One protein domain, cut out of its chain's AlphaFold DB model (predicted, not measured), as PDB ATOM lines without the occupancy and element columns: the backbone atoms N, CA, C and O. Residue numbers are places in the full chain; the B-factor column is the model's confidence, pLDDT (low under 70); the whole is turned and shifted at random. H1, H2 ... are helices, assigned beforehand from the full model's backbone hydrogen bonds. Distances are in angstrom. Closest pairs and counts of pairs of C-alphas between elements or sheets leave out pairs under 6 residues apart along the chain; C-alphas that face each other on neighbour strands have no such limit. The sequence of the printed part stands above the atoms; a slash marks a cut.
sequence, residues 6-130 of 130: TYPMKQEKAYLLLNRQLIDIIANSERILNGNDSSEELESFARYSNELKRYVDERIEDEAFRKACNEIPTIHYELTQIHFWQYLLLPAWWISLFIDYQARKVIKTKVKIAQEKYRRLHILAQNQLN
ATOM      1  N   THR A   6     109.890 146.550  87.986       54.47
ATOM      2  CA  THR A   6     110.632 145.525  88.739       54.47
ATOM      3  C   THR A   6     110.527 144.128  88.119       54.47
ATOM      4  O   THR A   6     111.416 143.302  88.312       54.47
ATOM      5  N   TYR A   7     109.445 143.857  87.388       53.69
ATOM      6  CA  TYR A   7     109.134 142.542  86.827       53.69
ATOM      7  C   TYR A   7     109.887 142.214  85.519       53.69
ATOM      8  O   TYR A   7     110.551 141.175  85.482       53.69
ATOM      9  N   PRO A   8     109.894 143.080  84.481       60.25
ATOM     10  CA  PRO A   8     110.600 142.786  83.228       60.25
ATOM     11  C   PRO A   8     112.117 142.659  83.432       60.25
ATOM     12  O   PRO A   8     112.739 141.728  82.928       60.25
ATOM     13  N   MET A   9     112.698 143.500  84.296       61.69
ATOM     14  CA  MET A   9     114.127 143.465  84.638       61.69
ATOM     15  C   MET A   9     114.550 142.179  85.375       61.69
ATOM     16  O   MET A   9     115.725 141.809  85.377       61.69
ATOM     17  N   LYS A  10     113.611 141.503  86.053       76.38
ATOM     18  CA  LYS A  10     113.864 140.245  86.770       76.38
ATOM     19  C   LYS A  10     113.871 139.052  85.814       76.38
ATOM     20  O   LYS A  10     114.700 138.161  85.991       76.38
ATOM     21  N   GLN A  11     112.995 139.065  84.808       80.44
ATOM     22  CA  GLN A  11     112.949 138.052  83.752       80.44
ATOM     23  C   GLN A  11     114.167 138.154  82.827       80.44
ATOM     24  O   GLN A  11     114.844 137.156  82.609       80.44
ATOM     25  N   GLU A  12     114.545 139.357  82.388       83.12
ATOM     26  CA  GLU A  12     115.744 139.569  81.559       83.12
ATOM     27  C   GLU A  12     117.020 139.035  82.239       83.12
ATOM     28  O   GLU A  12     117.798 138.284  81.649       83.12
ATOM     29  N   LYS A  13     117.199 139.324  83.536       86.25
ATOM     30  CA  LYS A  13     118.307 138.763  84.330       86.25
ATOM     31  C   LYS A  13     118.251 137.241  84.445       86.25
ATOM     32  O   LYS A  13     119.306 136.606  84.476       86.25
ATOM     33  N   ALA A  14     117.054 136.660  84.530       86.12
ATOM     34  CA  ALA A  14     116.889 135.211  84.559       86.12
ATOM     35  C   ALA A  14     117.303 134.579  83.222       86.12
ATOM     36  O   ALA A  14     118.042 133.597  83.224       86.12
ATOM     37  N   TYR A  15     116.931 135.190  82.094       87.06
ATOM     38  CA  TYR A  15     117.363 134.751  80.766       87.06
ATOM     39  C   TYR A  15     118.872 134.901  80.550       87.06
ATOM     40  O   TYR A  15     119.490 133.996  79.995       87.06
ATOM     41  N   LEU A  16     119.499 135.976  81.039       89.06
ATOM     42  CA  LEU A  16     120.958 136.136  80.974       89.06
ATOM     43  C   LEU A  16     121.697 135.046  81.765       89.06
ATOM     44  O   LEU A  16     122.671 134.472  81.270       89.06
ATOM     45  N   LEU A  17     121.232 134.740  82.984       90.44
ATOM     46  CA  LEU A  17     121.818 133.672  83.795       90.44
ATOM     47  C   LEU A  17     121.604 132.304  83.142       90.44
ATOM     48  O   LEU A  17     122.552 131.527  83.037       90.44
ATOM     49  N   LEU A  18     120.389 132.046  82.655       90.81
ATOM     50  CA  LEU A  18     120.050 130.829  81.928       90.81
ATOM     51  C   LEU A  18     120.950 130.650  80.702       90.81
ATOM     52  O   LEU A  18     121.499 129.573  80.501       90.81
ATOM     53  N   ASN A  19     121.150 131.704  79.910       91.88
ATOM     54  CA  ASN A  19     121.978 131.649  78.712       91.88
ATOM     55  C   ASN A  19     123.419 131.229  79.033       91.88
ATOM     56  O   ASN A  19     123.983 130.364  78.366       91.88
ATOM     57  N   ARG A  20     123.989 131.776  80.112       92.88
ATOM     58  CA  ARG A  20     125.306 131.360  80.604       92.88
ATOM     59  C   ARG A  20     125.321 129.886  81.016       92.88
ATOM     60  O   ARG A  20     126.194 129.149  80.573       92.88
ATOM     61  N   GLN A  21     124.342 129.449  81.805       93.38
ATOM     62  CA  GLN A  21     124.249 128.053  82.246       93.38
ATOM     63  C   GLN A  21     124.077 127.077  81.070       93.38
ATOM     64  O   GLN A  21     124.599 125.962  81.100       93.38
ATOM     65  N   LEU A  22     123.387 127.498  80.004       93.88
ATOM     66  CA  LEU A  22     123.249 126.721  78.774       93.88
ATOM     67  C   LEU A  22     124.582 126.563  78.039       93.88
ATOM     68  O   LEU A  22     124.889 125.472  77.569       93.88
ATOM     69  N   ILE A  23     125.393 127.618  77.963       94.12
ATOM     70  CA  ILE A  23     126.740 127.532  77.383       94.12
ATOM     71  C   ILE A  23     127.596 126.554  78.194       94.12
ATOM     72  O   ILE A  23     128.220 125.661  77.618       94.12
ATOM     73  N   ASP A  24     127.564 126.674  79.522       94.38
ATOM     74  CA  ASP A  24     128.351 125.836  80.426       94.38
ATOM     75  C   ASP A  24     127.971 124.347  80.296       94.38
ATOM     76  O   ASP A  24     128.848 123.488  80.157       94.38
ATOM     77  N   ILE A  25     126.670 124.016  80.261       94.25
ATOM     78  CA  ILE A  25     126.224 122.620  80.116       94.25
ATOM     79  C   ILE A  25     126.528 122.053  78.723       94.25
ATOM     80  O   ILE A  25     126.869 120.873  78.601       94.25
ATOM     81  N   ILE A  26     126.459 122.879  77.671       94.25
ATOM     82  CA  ILE A  26     126.833 122.473  76.312       94.25
ATOM     83  C   ILE A  26     128.333 122.169  76.265       94.25
ATOM     84  O   ILE A  26     128.704 121.084  75.815       94.25
ATOM     85  N   ALA A  27     129.185 123.047  76.795       93.88
ATOM     86  CA  ALA A  27     130.629 122.822  76.847       93.88
ATOM     87  C   ALA A  27     130.989 121.568  77.664       93.88
ATOM     88  O   ALA A  27     131.828 120.766  77.244       93.88
ATOM     89  N   ASN A  28     130.314 121.342  78.796       92.94
ATOM     90  CA  ASN A  28     130.513 120.132  79.594       92.94
ATOM     91  C   ASN A  28     130.128 118.862  78.807       92.94
ATOM     92  O   ASN A  28     130.898 117.905  78.731       92.94
ATOM     93  N   SER A  29     128.980 118.879  78.120       93.31
ATOM     94  CA  SER A  29     128.569 117.750  77.275       93.31
ATOM     95  C   SER A  29     129.566 117.453  76.145       93.31
ATOM     96  O   SER A  29     129.825 116.287  75.859       93.31
ATOM     97  N   GLU A  30     130.185 118.474  75.539       93.44
ATOM     98  CA  GLU A  30     131.225 118.284  74.518       93.44
ATOM     99  C   GLU A  30     132.455 117.588  75.091       93.44
ATOM    100  O   GLU A  30     132.961 116.645  74.482       93.44
ATOM    101  N   ARG A  31     132.905 117.990  76.286       92.75
ATOM    102  CA  ARG A  31     134.024 117.329  76.975       92.75
ATOM    103  C   ARG A  31     133.743 115.842  77.202       92.75
ATOM    104  O   ARG A  31     134.601 115.012  76.895       92.75
ATOM    105  N   ILE A  32     132.540 115.499  77.666       91.69
ATOM    106  CA  ILE A  32     132.115 114.106  77.893       91.69
ATOM    107  C   ILE A  32     132.091 113.308  76.585       91.69
ATOM    108  O   ILE A  32     132.593 112.181  76.519       91.69
ATOM    109  N   LEU A  33     131.527 113.888  75.523       90.81
ATOM    110  CA  LEU A  33     131.436 113.238  74.214       90.81
ATOM    111  C   LEU A  33     132.812 113.043  73.563       90.81
ATOM    112  O   LEU A  33     133.023 112.023  72.906       90.81
ATOM    113  N   ASN A  34     133.758 113.950  73.816       91.44
ATOM    114  CA  ASN A  34     135.133 113.890  73.310       91.44
ATOM    115  C   ASN A  34     136.064 112.974  74.122       91.44
ATOM    116  O   ASN A  34     137.241 112.859  73.790       91.44
ATOM    117  N   GLY A  35     135.553 112.294  75.154       83.25
ATOM    118  CA  GLY A  35     136.289 111.247  75.867       83.25
ATOM    119  C   GLY A  35     136.532 111.506  77.351       83.25
ATOM    120  O   GLY A  35     137.015 110.602  78.022       83.25
ATOM    121  N   ASN A  36     136.153 112.666  77.893       85.69
ATOM    122  CA  ASN A  36     136.182 112.904  79.339       85.69
ATOM    123  C   ASN A  36     134.910 112.353  80.009       85.69
ATOM    124  O   ASN A  36     134.103 113.102  80.552       85.69
ATOM    125  N   ASP A  37     134.689 111.043  79.896       83.19
ATOM    126  CA  ASP A  37     133.481 110.355  80.367       83.19
ATOM    127  C   ASP A  37     133.666 109.676  81.728       83.19
ATOM    128  O   ASP A  37     133.023 108.663  82.016       83.19
ATOM    129  N   SER A  38     134.561 110.205  82.566       84.75
ATOM    130  CA  SER A  38     134.757 109.689  83.918       84.75
ATOM    131  C   SER A  38     133.427 109.671  84.682       84.75
ATOM    132  O   SER A  38     132.513 110.454  84.418       84.75
ATOM    133  N   SER A  39     133.299 108.743  85.628       82.38
ATOM    134  CA  SER A  39     132.080 108.602  86.430       82.38
ATOM    135  C   SER A  39     131.711 109.904  87.149       82.38
ATOM    136  O   SER A  39     130.540 110.262  87.201       82.38
ATOM    137  N   GLU A  40     132.717 110.640  87.622       85.06
ATOM    138  CA  GLU A  40     132.563 111.949  88.258       85.06
ATOM    139  C   GLU A  40     132.016 113.011  87.293       85.06
ATOM    140  O   GLU A  40     131.089 113.741  87.639       85.06
ATOM    141  N   GLU A  41     132.529 113.072  86.061       86.94
ATOM    142  CA  GLU A  41     132.075 114.032  85.046       86.94
ATOM    143  C   GLU A  41     130.641 113.728  84.588       86.94
ATOM    144  O   GLU A  41     129.819 114.635  84.437       86.94
ATOM    145  N   LEU A  42     130.299 112.442  84.437       86.75
ATOM    146  CA  LEU A  42     128.936 112.008  84.116       86.75
ATOM    147  C   LEU A  42     127.944 112.335  85.239       86.75
ATOM    148  O   LEU A  42     126.835 112.798  84.963       86.75
ATOM    149  N   GLU A  43     128.336 112.133  86.497       86.94
ATOM    150  CA  GLU A  43     127.523 112.488  87.663       86.94
ATOM    151  C   GLU A  43     127.373 114.012  87.805       86.94
ATOM    152  O   GLU A  43     126.276 114.514  88.062       86.94
ATOM    153  N   SER A  44     128.460 114.760  87.602       89.44
ATOM    154  CA  SER A  44     128.466 116.225  87.592       89.44
ATOM    155  C   SER A  44     127.510 116.771  86.529       89.44
ATOM    156  O   SER A  44     126.641 117.591  86.829       89.44
ATOM    157  N   PHE A  45     127.579 116.237  85.306       91.38
ATOM    158  CA  PHE A  45     126.666 116.598  84.227       91.38
ATOM    159  C   PHE A  45     125.207 116.270  84.549       91.38
ATOM    160  O   PHE A  45     124.330 117.102  84.325       91.38
ATOM    161  N   ALA A  46     124.936 115.084  85.100       90.31
ATOM    162  CA  ALA A  46     123.589 114.679  85.494       90.31
ATOM    163  C   ALA A  46     122.996 115.612  86.564       90.31
ATOM    164  O   ALA A  46     121.862 116.075  86.423       90.31
ATOM    165  N   ARG A  47     123.773 115.935  87.609       90.88
ATOM    166  CA  ARG A  47     123.367 116.889  88.655       90.88
ATOM    167  C   ARG A  47     123.087 118.267  88.071       90.88
ATOM    168  O   ARG A  47     121.988 118.786  88.252       90.88
ATOM    169  N   TYR A  48     124.029 118.798  87.299       92.56
ATOM    170  CA  TYR A  48     123.907 120.125  86.706       92.56
ATOM    171  C   TYR A  48     122.726 120.227  85.728       92.56
ATOM    172  O   TYR A  48     121.977 121.201  85.741       92.56
ATOM    173  N   SER A  49     122.493 119.181  84.931       92.25
ATOM    174  CA  SER A  49     121.332 119.069  84.041       92.25
ATOM    175  C   SER A  49     120.009 119.166  84.804       92.25
ATOM    176  O   SER A  49     119.114 119.912  84.397       92.25
ATOM    177  N   ASN A  50     119.896 118.465  85.933       91.19
ATOM    178  CA  ASN A  50     118.694 118.484  86.765       91.19
ATOM    179  C   ASN A  50     118.489 119.833  87.465       91.19
ATOM    180  O   ASN A  50     117.362 120.329  87.519       91.19
ATOM    181  N   GLU A  51     119.559 120.452  87.964       91.31
ATOM    182  CA  GLU A  51     119.512 121.796  88.547       91.31
ATOM    183  C   GLU A  51     119.061 122.840  87.527       91.31
ATOM    184  O   GLU A  51     118.204 123.667  87.832       91.31
ATOM    185  N   LEU A  52     119.567 122.765  86.294       91.88
ATOM    186  CA  LEU A  52     119.175 123.676  85.225       91.88
ATOM    187  C   LEU A  52     117.694 123.521  84.857       91.88
ATOM    188  O   LEU A  52     116.997 124.518  84.677       91.88
ATOM    189  N   LYS A  53     117.187 122.283  84.800       91.06
ATOM    190  CA  LYS A  53     115.753 122.023  84.580       91.06
ATOM    191  C   LYS A  53     114.894 122.638  85.687       91.06
ATOM    192  O   LYS A  53     113.904 123.300  85.391       91.06
ATOM    193  N   ARG A  54     115.304 122.480  86.952       90.62
ATOM    194  CA  ARG A  54     114.628 123.108  88.098       90.62
ATOM    195  C   ARG A  54     114.676 124.630  88.035       90.62
ATOM    196  O   ARG A  54     113.665 125.274  88.276       90.62
ATOM    197  N   TYR A  55     115.821 125.202  87.671       90.56
ATOM    198  CA  TYR A  55     115.963 126.646  87.514       90.56
ATOM    199  C   TYR A  55     114.976 127.199  86.479       90.56
ATOM    200  O   TYR A  55     114.307 128.195  86.746       90.56
ATOM    201  N   VAL A  56     114.854 126.540  85.320       88.94
ATOM    202  CA  VAL A  56     113.900 126.942  84.276       88.94
ATOM    203  C   VAL A  56     112.464 126.885  84.799       88.94
ATOM    204  O   VAL A  56     111.724 127.849  84.622       88.94
ATOM    205  N   ASP A  57     112.086 125.811  85.489       87.62
ATOM    206  CA  ASP A  57     110.734 125.651  86.036       87.62
ATOM    207  C   ASP A  57     110.398 126.708  87.110       87.62
ATOM    208  O   ASP A  57     109.315 127.294  87.115       87.62
ATOM    209  N   GLU A  58     111.361 127.030  87.978       88.56
ATOM    210  CA  GLU A  58     111.185 127.989  89.076       88.56
ATOM    211  C   GLU A  58     111.245 129.461  88.627       88.56
ATOM    212  O   GLU A  58     110.664 130.328  89.290       88.56
ATOM    213  N   ARG A  59     111.996 129.785  87.563       87.25
ATOM    214  CA  ARG A  59     112.369 131.179  87.239       87.25
ATOM    215  C   ARG A  59     111.882 131.691  85.894       87.25
ATOM    216  O   ARG A  59     111.697 132.901  85.772       87.25
ATOM    217  N   ILE A  60     111.675 130.820  84.913       85.62
ATOM    218  CA  ILE A  60     111.245 131.217  83.569       85.62
ATOM    219  C   ILE A  60     109.737 131.050  83.479       85.62
ATOM    220  O   ILE A  60     109.231 129.981  83.789       85.62
ATOM    221  N   GLU A  61     109.011 132.094  83.087       83.44
ATOM    222  CA  GLU A  61     107.541 132.055  82.978       83.44
ATOM    223  C   GLU A  61     107.052 131.595  81.595       83.44
ATOM    224  O   GLU A  61     105.917 131.143  81.471       83.44
ATOM    225  N   ASP A  62     107.906 131.659  80.566       84.75
ATOM    226  CA  ASP A  62     107.553 131.270  79.198       84.75
ATOM    227  C   ASP A  62     107.275 129.756  79.095       84.75
ATOM    228  O   ASP A  62     108.141 128.900  79.317       84.75
ATOM    229  N   GLU A  63     106.034 129.424  78.739       83.88
ATOM    230  CA  GLU A  63     105.549 128.052  78.605       83.88
ATOM    231  C   GLU A  63     106.259 127.288  77.478       83.88
ATOM    232  O   GLU A  63     106.532 126.092  77.621       83.88
ATOM    233  N   ALA A  64     106.632 127.961  76.383       84.19
ATOM    234  CA  ALA A  64     107.382 127.339  75.295       84.19
ATOM    235  C   ALA A  64     108.771 126.895  75.776       84.19
ATOM    236  O   ALA A  64     109.230 125.797  75.444       84.19
ATOM    237  N   PHE A  65     109.401 127.706  76.632       83.38
ATOM    238  CA  PHE A  65     110.668 127.384  77.284       83.38
ATOM    239  C   PHE A  65     110.565 126.189  78.218       83.38
ATOM    240  O   PHE A  65     111.369 125.257  78.131       83.38
ATOM    241  N   ARG A  66     109.558 126.192  79.095       87.06
ATOM    242  CA  ARG A  66     109.308 125.079  80.017       87.06
ATOM    243  C   ARG A  66     109.037 123.787  79.258       87.06
ATOM    244  O   ARG A  66     109.606 122.749  79.591       87.06
ATOM    245  N   LYS A  67     108.239 123.848  78.188       87.94
ATOM    246  CA  LYS A  67     107.957 122.697  77.324       87.94
ATOM    247  C   LYS A  67     109.230 122.150  76.680       87.94
ATOM    248  O   LYS A  67     109.495 120.956  76.796       87.94
ATOM    249  N   ALA A  68     110.054 123.015  76.086       87.06
ATOM    250  CA  ALA A  68     111.330 122.614  75.496       87.06
ATOM    251  C   ALA A  68     112.301 122.022  76.538       87.06
ATOM    252  O   ALA A  68     113.014 121.060  76.252       87.06
ATOM    253  N   CYS A  69     112.301 122.550  77.766       88.56
ATOM    254  CA  CYS A  69     113.112 122.038  78.870       88.56
ATOM    255  C   CYS A  69     112.641 120.656  79.357       88.56
ATOM    256  O   CYS A  69     113.454 119.769  79.623       88.56
ATOM    257  N   ASN A  70     111.326 120.431  79.406       87.56
ATOM    258  CA  ASN A  70     110.735 119.150  79.800       87.56
ATOM    259  C   ASN A  70     111.022 118.026  78.801       87.56
ATOM    260  O   ASN A  70     111.089 116.858  79.185       87.56
ATOM    261  N   GLU A  71     111.267 118.360  77.535       88.88
ATOM    262  CA  GLU A  71     111.711 117.387  76.544       88.88
ATOM    263  C   GLU A  71     113.145 116.885  76.796       88.88
ATOM    264  O   GLU A  71     113.534 115.848  76.250       88.88
ATOM    265  N   ILE A  72     113.960 117.590  77.586       88.94
ATOM    266  CA  ILE A  72     115.345 117.194  77.862       88.94
ATOM    267  C   ILE A  72     115.350 115.924  78.722       88.94
ATOM    268  O   ILE A  72     114.757 115.924  79.809       88.94
ATOM    269  N   PRO A  73     116.013 114.836  78.275       85.50
ATOM    270  CA  PRO A  73     116.014 113.586  79.017       85.50
ATOM    271  C   PRO A  73     116.659 113.789  80.388       85.50
ATOM    272  O   PRO A  73     117.734 114.371  80.496       85.50
ATOM    273  N   THR A  74     116.010 113.283  81.433       84.38
ATOM    274  CA  THR A  74     116.620 113.210  82.761       84.38
ATOM    275  C   THR A  74     117.705 112.140  82.732       84.38
ATOM    276  O   THR A  74     117.463 110.990  82.349       84.38
ATOM    277  N   ILE A  75     118.923 112.531  83.090       80.69
ATOM    278  CA  ILE A  75     120.075 111.638  83.087       80.69
ATOM    279  C   ILE A  75     120.310 111.195  84.522       80.69
ATOM    280  O   ILE A  75     120.493 112.014  85.417       80.69
ATOM    281  N   HIS A  76     120.287 109.883  84.722       74.19
ATOM    282  CA  HIS A  76     120.660 109.241  85.972       74.19
ATOM    283  C   HIS A  76     121.951 108.473  85.716       74.19
ATOM    284  O   HIS A  76     122.013 107.659  84.789       74.19
ATOM    285  N   TYR A  77     122.978 108.780  86.500       71.19
ATOM    286  CA  TYR A  77     124.235 108.053  86.516       71.19
ATOM    287  C   TYR A  77     124.452 107.558  87.942       71.19
ATOM    288  O   TYR A  77     124.666 108.364  88.843       71.19
ATOM    289  N   GLU A  78     124.344 106.249  88.151       62.12
ATOM    290  CA  GLU A  78     124.719 105.611  89.411       62.12
ATOM    291  C   GLU A  78     126.102 104.985  89.226       62.12
ATOM    292  O   GLU A  78     126.346 104.288  88.239       62.12
ATOM    293  N   LEU A  79     127.025 105.263  90.151       57.03
ATOM    294  CA  LEU A  79     128.338 104.625  90.152       57.03
ATOM    295  C   LEU A  79     128.166 103.119  90.360       57.03
ATOM    296  O   LEU A  79     127.773 102.683  91.444       57.03
ATOM    297  N   THR A  80     128.544 102.316  89.368       57.31
ATOM    298  CA  THR A  80     128.778 100.890  89.595       57.31
ATOM    299  C   THR A  80     130.009 100.757  90.494       57.31
ATOM    300  O   THR A  80     131.145 100.898  90.042       57.31
ATOM    301  N   GLN A  81     129.813 100.538  91.795       58.38
ATOM    302  CA  GLN A  81     130.923 100.227  92.694       58.38
ATOM    303  C   GLN A  81     131.361  98.780  92.450       58.38
ATOM    304  O   GLN A  81     130.698  97.836  92.871       58.38
ATOM    305  N   ILE A  82     132.478  98.594  91.743       60.78
ATOM    306  CA  ILE A  82     133.081  97.268  91.565       60.78
ATOM    307  C   ILE A  82     133.773  96.882  92.876       60.78
ATOM    308  O   ILE A  82     134.715  97.543  93.317       60.78
ATOM    309  N   HIS A  83     133.315  95.802  93.505       60.84
ATOM    310  CA  HIS A  83     133.912  95.301  94.740       60.84
ATOM    311  C   HIS A  83     135.261  94.626  94.462       60.84
ATOM    312  O   HIS A  83     135.399  93.871  93.503       60.84
ATOM    313  N   PHE A  84     136.242  94.820  95.355       61.34
ATOM    314  CA  PHE A  84     137.607  94.285  95.218       61.34
ATOM    315  C   PHE A  84     137.652  92.772  94.911       61.34
ATOM    316  O   PHE A  84     138.448  92.321  94.093       61.34
ATOM    317  N   TRP A  85     136.742  91.988  95.491       66.94
ATOM    318  CA  TRP A  85     136.657  90.540  95.266       66.94
ATOM    319  C   TRP A  85     136.310  90.137  93.826       66.94
ATOM    320  O   TRP A  85     136.659  89.036  93.404       66.94
ATOM    321  N   GLN A  86     135.678  91.015  93.045       63.72
ATOM    322  CA  GLN A  86     135.359  90.757  91.636       63.72
ATOM    323  C   GLN A  86     136.619  90.748  90.754       63.72
ATOM    324  O   GLN A  86     136.623  90.098  89.710       63.72
ATOM    325  N   TYR A  87     137.710  91.379  91.203       61.72
ATOM    326  CA  TYR A  87     139.017  91.330  90.539       61.72
ATOM    327  C   TYR A  87     139.765  90.007  90.775       61.72
ATOM    328  O   TYR A  87     140.671  89.680  90.014       61.72
ATOM    329  N   LEU A  88     139.389  89.225  91.797       66.00
ATOM    330  CA  LEU A  88     140.034  87.942  92.111       66.00
ATOM    331  C   LEU A  88     139.611  86.808  91.153       66.00
ATOM    332  O   LEU A  88     140.298  85.793  91.053       66.00
ATOM    333  N   LEU A  89     138.492  86.972  90.437       69.31
ATOM    334  CA  LEU A  89     137.950  86.003  89.482       69.31
ATOM    335  C   LEU A  89     138.258  86.462  88.045       69.31
ATOM    336  O   LEU A  89     137.473  87.174  87.420       69.31
ATOM    337  N   LEU A  90     139.410  86.045  87.508       62.72
ATOM    338  CA  LEU A  90     139.944  86.464  86.198       62.72
ATOM    339  C   LEU A  90     138.950  86.393  85.008       62.72
ATOM    340  O   LEU A  90     138.921  87.339  84.222       62.72
ATOM    341  N   PRO A  91     138.084  85.367  84.859       70.00
ATOM    342  CA  PRO A  91     137.071  85.342  83.802       70.00
ATOM    343  C   PRO A  91     135.743  86.022  84.184       70.00
ATOM    344  O   PRO A  91     134.775  85.879  83.452       70.00
ATOM    345  N   ALA A  92     135.632  86.749  85.295       65.94
ATOM    346  CA  ALA A  92     134.440  87.550  85.622       65.94
ATOM    347  C   ALA A  92     134.671  89.055  85.391       65.94
ATOM    348  O   ALA A  92     133.741  89.790  85.064       65.94
ATOM    349  N   TRP A  93     135.925  89.507  85.472       69.88
ATOM    350  CA  TRP A  93     136.315  90.907  85.282       69.88
ATOM    351  C   TRP A  93     136.010  91.454  83.872       69.88
ATOM    352  O   TRP A  93     135.516  92.571  83.725       69.88
ATOM    353  N   TRP A  94     136.223  90.676  82.807       74.31
ATOM    354  CA  TRP A  94     135.872  91.120  81.446       74.31
ATOM    355  C   TRP A  94     134.366  91.395  81.277       74.31
ATOM    356  O   TRP A  94     133.992  92.304  80.537       74.31
ATOM    357  N   ILE A  95     133.505  90.665  82.001       77.44
ATOM    358  CA  ILE A  95     132.051  90.873  81.995       77.44
ATOM    359  C   ILE A  95     131.714  92.213  82.652       77.44
ATOM    360  O   ILE A  95     130.932  92.977  82.090       77.44
ATOM    361  N   SER A  96     132.329  92.541  83.795       73.88
ATOM    362  CA  SER A  96     132.089  93.827  84.462       73.88
ATOM    363  C   SER A  96     132.575  95.008  83.617       73.88
ATOM    364  O   SER A  96     131.843  95.983  83.464       73.88
ATOM    365  N   LEU A  97     133.745  94.892  82.978       75.12
ATOM    366  CA  LEU A  97     134.240  95.909  82.040       75.12
ATOM    367  C   LEU A  97     133.310  96.098  80.836       75.12
ATOM    368  O   LEU A  97     133.082  97.227  80.402       75.12
ATOM    369  N   PHE A  98     132.767  95.008  80.287       80.12
ATOM    370  CA  PHE A  98     131.837  95.076  79.162       80.12
ATOM    371  C   PHE A  98     130.510  95.741  79.554       80.12
ATOM    372  O   PHE A  98     129.990  96.567  78.800       80.12
ATOM    373  N   ILE A  99     129.985  95.422  80.741       78.44
ATOM    374  CA  ILE A  99     128.781  96.057  81.293       78.44
ATOM    375  C   ILE A  99     129.007  97.562  81.470       78.44
ATOM    376  O   ILE A  99     128.208  98.357  80.971       78.44
ATOM    377  N   ASP A 100     130.116  97.964  82.095       75.69
ATOM    378  CA  ASP A 100     130.453  99.378  82.293       75.69
ATOM    379  C   ASP A 100     130.646 100.121  80.967       75.69
ATOM    380  O   ASP A 100     130.182 101.254  80.805       75.69
ATOM    381  N   TYR A 101     131.285  99.483  79.983       80.19
ATOM    382  CA  TYR A 101     131.438 100.046  78.643       80.19
ATOM    383  C   TYR A 101     130.080 100.310  77.978       80.19
ATOM    384  O   TYR A 101     129.841 101.400  77.446       80.19
ATOM    385  N   GLN A 102     129.162  99.342  78.038       82.44
ATOM    386  CA  GLN A 102     127.819  99.495  77.479       82.44
ATOM    387  C   GLN A 102     127.020 100.571  78.217       82.44
ATOM    388  O   GLN A 102     126.369 101.397  77.570       82.44
ATOM    389  N   ALA A 103     127.119 100.628  79.548       79.06
ATOM    390  CA  ALA A 103     126.493 101.674  80.350       79.06
ATOM    391  C   ALA A 103     126.979 103.067  79.915       79.06
ATOM    392  O   ALA A 103     126.167 103.924  79.552       79.06
ATOM    393  N   ARG A 104     128.302 103.275  79.836       80.75
ATOM    394  CA  ARG A 104     128.905 104.538  79.365       80.75
ATOM    395  C   ARG A 104     128.428 104.916  77.967       80.75
ATOM    396  O   ARG A 104     128.098 106.076  77.726       80.75
ATOM    397  N   LYS A 105     128.334 103.949  77.050       83.69
ATOM    398  CA  LYS A 105     127.841 104.183  75.687       83.69
ATOM    399  C   LYS A 105     126.392 104.676  75.678       83.69
ATOM    400  O   LYS A 105     126.100 105.674  75.022       83.69
ATOM    401  N   VAL A 106     125.504 104.028  76.436       85.19
ATOM    402  CA  VAL A 106     124.094 104.439  76.569       85.19
ATOM    403  C   VAL A 106     123.987 105.851  77.140       85.19
ATOM    404  O   VAL A 106     123.218 106.675  76.640       85.19
ATOM    405  N   ILE A 107     124.783 106.158  78.163       85.19
ATOM    406  CA  ILE A 107     124.792 107.477  78.793       85.19
ATOM    407  C   ILE A 107     125.310 108.540  77.827       85.19
ATOM    408  O   ILE A 107     124.657 109.568  77.679       85.19
ATOM    409  N   LYS A 108     126.386 108.280  77.074       87.44
ATOM    410  CA  LYS A 108     126.859 109.191  76.016       87.44
ATOM    411  C   LYS A 108     125.782 109.492  74.981       87.44
ATOM    412  O   LYS A 108     125.638 110.641  74.571       87.44
ATOM    413  N   THR A 109     124.989 108.499  74.581       89.00
ATOM    414  CA  THR A 109     123.852 108.735  73.678       89.00
ATOM    415  C   THR A 109     122.831 109.688  74.302       89.00
ATOM    416  O   THR A 109     122.390 110.624  73.638       89.00
ATOM    417  N   LYS A 110     122.496 109.511  75.587       89.00
ATOM    418  CA  LYS A 110     121.596 110.430  76.304       89.00
ATOM    419  C   LYS A 110     122.186 111.838  76.435       89.00
ATOM    420  O   LYS A 110     121.465 112.802  76.203       89.00
ATOM    421  N   VAL A 111     123.480 111.953  76.742       90.38
ATOM    422  CA  VAL A 111     124.216 113.228  76.816       90.38
ATOM    423  C   VAL A 111     124.161 113.955  75.473       90.38
ATOM    424  O   VAL A 111     123.860 115.143  75.443       90.38
ATOM    425  N   LYS A 112     124.362 113.243  74.357       91.69
ATOM    426  CA  LYS A 112     124.258 113.820  73.010       91.69
ATOM    427  C   LYS A 112     122.857 114.365  72.721       91.69
ATOM    428  O   LYS A 112     122.718 115.496  72.267       91.69
ATOM    429  N   ILE A 113     121.815 113.591  73.027       92.38
ATOM    430  CA  ILE A 113     120.425 114.042  72.850       92.38
ATOM    431  C   ILE A 113     120.142 115.268  73.728       92.38
ATOM    432  O   ILE A 113     119.521 116.226  73.271       92.38
ATOM    433  N   ALA A 114     120.601 115.259  74.983       91.56
ATOM    434  CA  ALA A 114     120.445 116.391  75.891       91.56
ATOM    435  C   ALA A 114     121.157 117.640  75.355       91.56
ATOM    436  O   ALA A 114     120.547 118.703  75.302       91.56
ATOM    437  N   GLN A 115     122.397 117.505  74.881       93.44
ATOM    438  CA  GLN A 115     123.170 118.585  74.268       93.44
ATOM    439  C   GLN A 115     122.427 119.231  73.096       93.44
ATOM    440  O   GLN A 115     122.324 120.456  73.032       93.44
ATOM    441  N   GLU A 116     121.898 118.429  72.169       92.69
ATOM    442  CA  GLU A 116     121.153 118.943  71.015       92.69
ATOM    443  C   GLU A 116     119.929 119.757  71.456       92.69
ATOM    444  O   GLU A 116     119.648 120.817  70.892       92.69
ATOM    445  N   LYS A 117     119.230 119.310  72.506       92.81
ATOM    446  CA  LYS A 117     118.090 120.040  73.072       92.81
ATOM    447  C   LYS A 117     118.517 121.309  73.812       92.81
ATOM    448  O   LYS A 117     117.889 122.345  73.617       92.81
ATOM    449  N   TYR A 118     119.614 121.276  74.570       92.88
ATOM    450  CA  TYR A 118     120.177 122.469  75.213       92.88
ATOM    451  C   TYR A 118     120.612 123.527  74.196       92.88
ATOM    452  O   TYR A 118     120.331 124.704  74.396       92.88
ATOM    453  N   ARG A 119     121.210 123.127  73.067       92.50
ATOM    454  CA  ARG A 119     121.553 124.053  71.972       92.50
ATOM    455  C   ARG A 119     120.319 124.744  71.394       92.50
ATOM    456  O   ARG A 119     120.352 125.947  71.154       92.50
ATOM    457  N   ARG A 120     119.214 124.014  71.209       91.44
ATOM    458  CA  ARG A 120     117.938 124.612  70.776       91.44
ATOM    459  C   ARG A 120     117.404 125.597  71.814       91.44
ATOM    460  O   ARG A 120     116.991 126.691  71.448       91.44
ATOM    461  N   LEU A 121     117.464 125.232  73.095       89.62
ATOM    462  CA  LEU A 121     117.020 126.090  74.193       89.62
ATOM    463  C   LEU A 121     117.867 127.372  74.299       89.62
ATOM    464  O   LEU A 121     117.330 128.442  74.554       89.62
ATOM    465  N   HIS A 122     119.170 127.282  74.022       91.31
ATOM    466  CA  HIS A 122     120.077 128.431  73.956       91.31
ATOM    467  C   HIS A 122     119.709 129.397  72.826       91.31
ATOM    468  O   HIS A 122     119.639 130.600  73.050       91.31
ATOM    469  N   ILE A 123     119.395 128.888  71.630       89.62
ATOM    470  CA  ILE A 123     118.937 129.726  70.507       89.62
ATOM    471  C   ILE A 123     117.637 130.453  70.868       89.62
ATOM    472  O   ILE A 123     117.507 131.650  70.623       89.62
ATOM    473  N   LEU A 124     116.688 129.750  71.494       87.62
ATOM    474  CA  LEU A 124     115.463 130.377  71.987       87.62
ATOM    475  C   LEU A 124     115.769 131.476  73.017       87.62
ATOM    476  O   LEU A 124     115.080 132.490  73.028       87.62
ATOM    477  N   ALA A 125     116.802 131.306  73.850       86.19
ATOM    478  CA  ALA A 125     117.109 132.246  74.935       86.19
ATOM    479  C   ALA A 125     117.731 133.518  74.385       86.19
ATOM    480  O   ALA A 125     117.380 134.612  74.812       86.19
ATOM    481  N   GLN A 126     118.585 133.375  73.374       85.88
ATOM    482  CA  GLN A 126     119.130 134.505  72.636       85.88
ATOM    483  C   GLN A 126     118.038 135.313  71.929       85.88
ATOM    484  O   GLN A 126     118.102 136.536  71.939       85.88
ATOM    485  N   ASN A 127     117.009 134.661  71.380       84.31
ATOM    486  CA  ASN A 127     115.893 135.365  70.740       84.31
ATOM    487  C   ASN A 127     115.035 136.183  71.719       84.31
ATOM    488  O   ASN A 127     114.375 137.110  71.275       84.31
ATOM    489  N   GLN A 128     115.025 135.849  73.014       80.19
ATOM    490  CA  GLN A 128     114.311 136.618  74.049       80.19
ATOM    491  C   GLN A 128     115.139 137.785  74.611       80.19
ATOM    492  O   GLN A 128     114.603 138.650  75.297       80.19
ATOM    493  N   LEU A 129     116.454 137.778  74.371       76.25
ATOM    494  CA  LEU A 129     117.390 138.814  74.818       76.25
ATOM    495  C   LEU A 129     117.654 139.887  73.747       76.25
ATOM    496  O   LEU A 129     118.240 140.917  74.076       76.25
ATOM    497  N   ASN A 130     117.257 139.632  72.495       70.19
ATOM    498  CA  ASN A 130     117.353 140.555  71.358       70.19
ATOM    499  C   ASN A 130     116.028 141.288  71.139       70.19
ATOM    500  O   ASN A 130     116.087 142.489  70.796       70.19
TER     501      ASN A 130
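This is residues 6 to 130 of the 130 residues of an uncharacterized protein of Labilibaculum filiforme (UniProt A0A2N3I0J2). One long helix, H5, makes the length of a loose rod; the hairpin H1 and H2 and short H3 gather beside its later part, while its first part reaches beyond them to H4. H1, H2 and H5 form a bundle, helices side by side. The 125 printed residues hold five named helices, H1 to H5, and no named strand: all helix, radius of gyration of the C-alphas 18.1 A, spans 65 by 22 by 20 A.

Find C-alpha 8 at (110.600, 142.786, 83.228); H1 runs 37.3 A to residue 33. Next come H2, residues 39 to 59, 30.0 A; H3, residues 63 to 70; and H4, residues 84 to 88. H5, residues 90 to 129, runs 58.1 A to C-alpha 129 at (117.390, 138.814, 74.818).

The hub H5 touches H1, closest at C-alphas Ile 26 and Gln 115, 5.7 A, opposite ways at a shallow 31 degrees. H3 touches H5 at residues 117 to 124 alone, closest at C-alphas Ala 68 and Leu 121, 6.8 A. In the hairpin H1 and H2, the closest C-alphas are Ala 14 and Arg 59, 6.6 A. Every O i to N i+4 pair is within hydrogen-bond range in H1, H2 and H3, 34 of 36 in H5, and 0 of 1 in H4, where 2 of 2 O i to N i+3 pairs are.

The farthest C-alphas, Thr 6 and Leu 90, are 66.0 A apart. The printed part has no cut; H3 to H4 is the long link. Look for pLDDT under 70 at residues 6 to 9, 78 to 90 and 92 to 93.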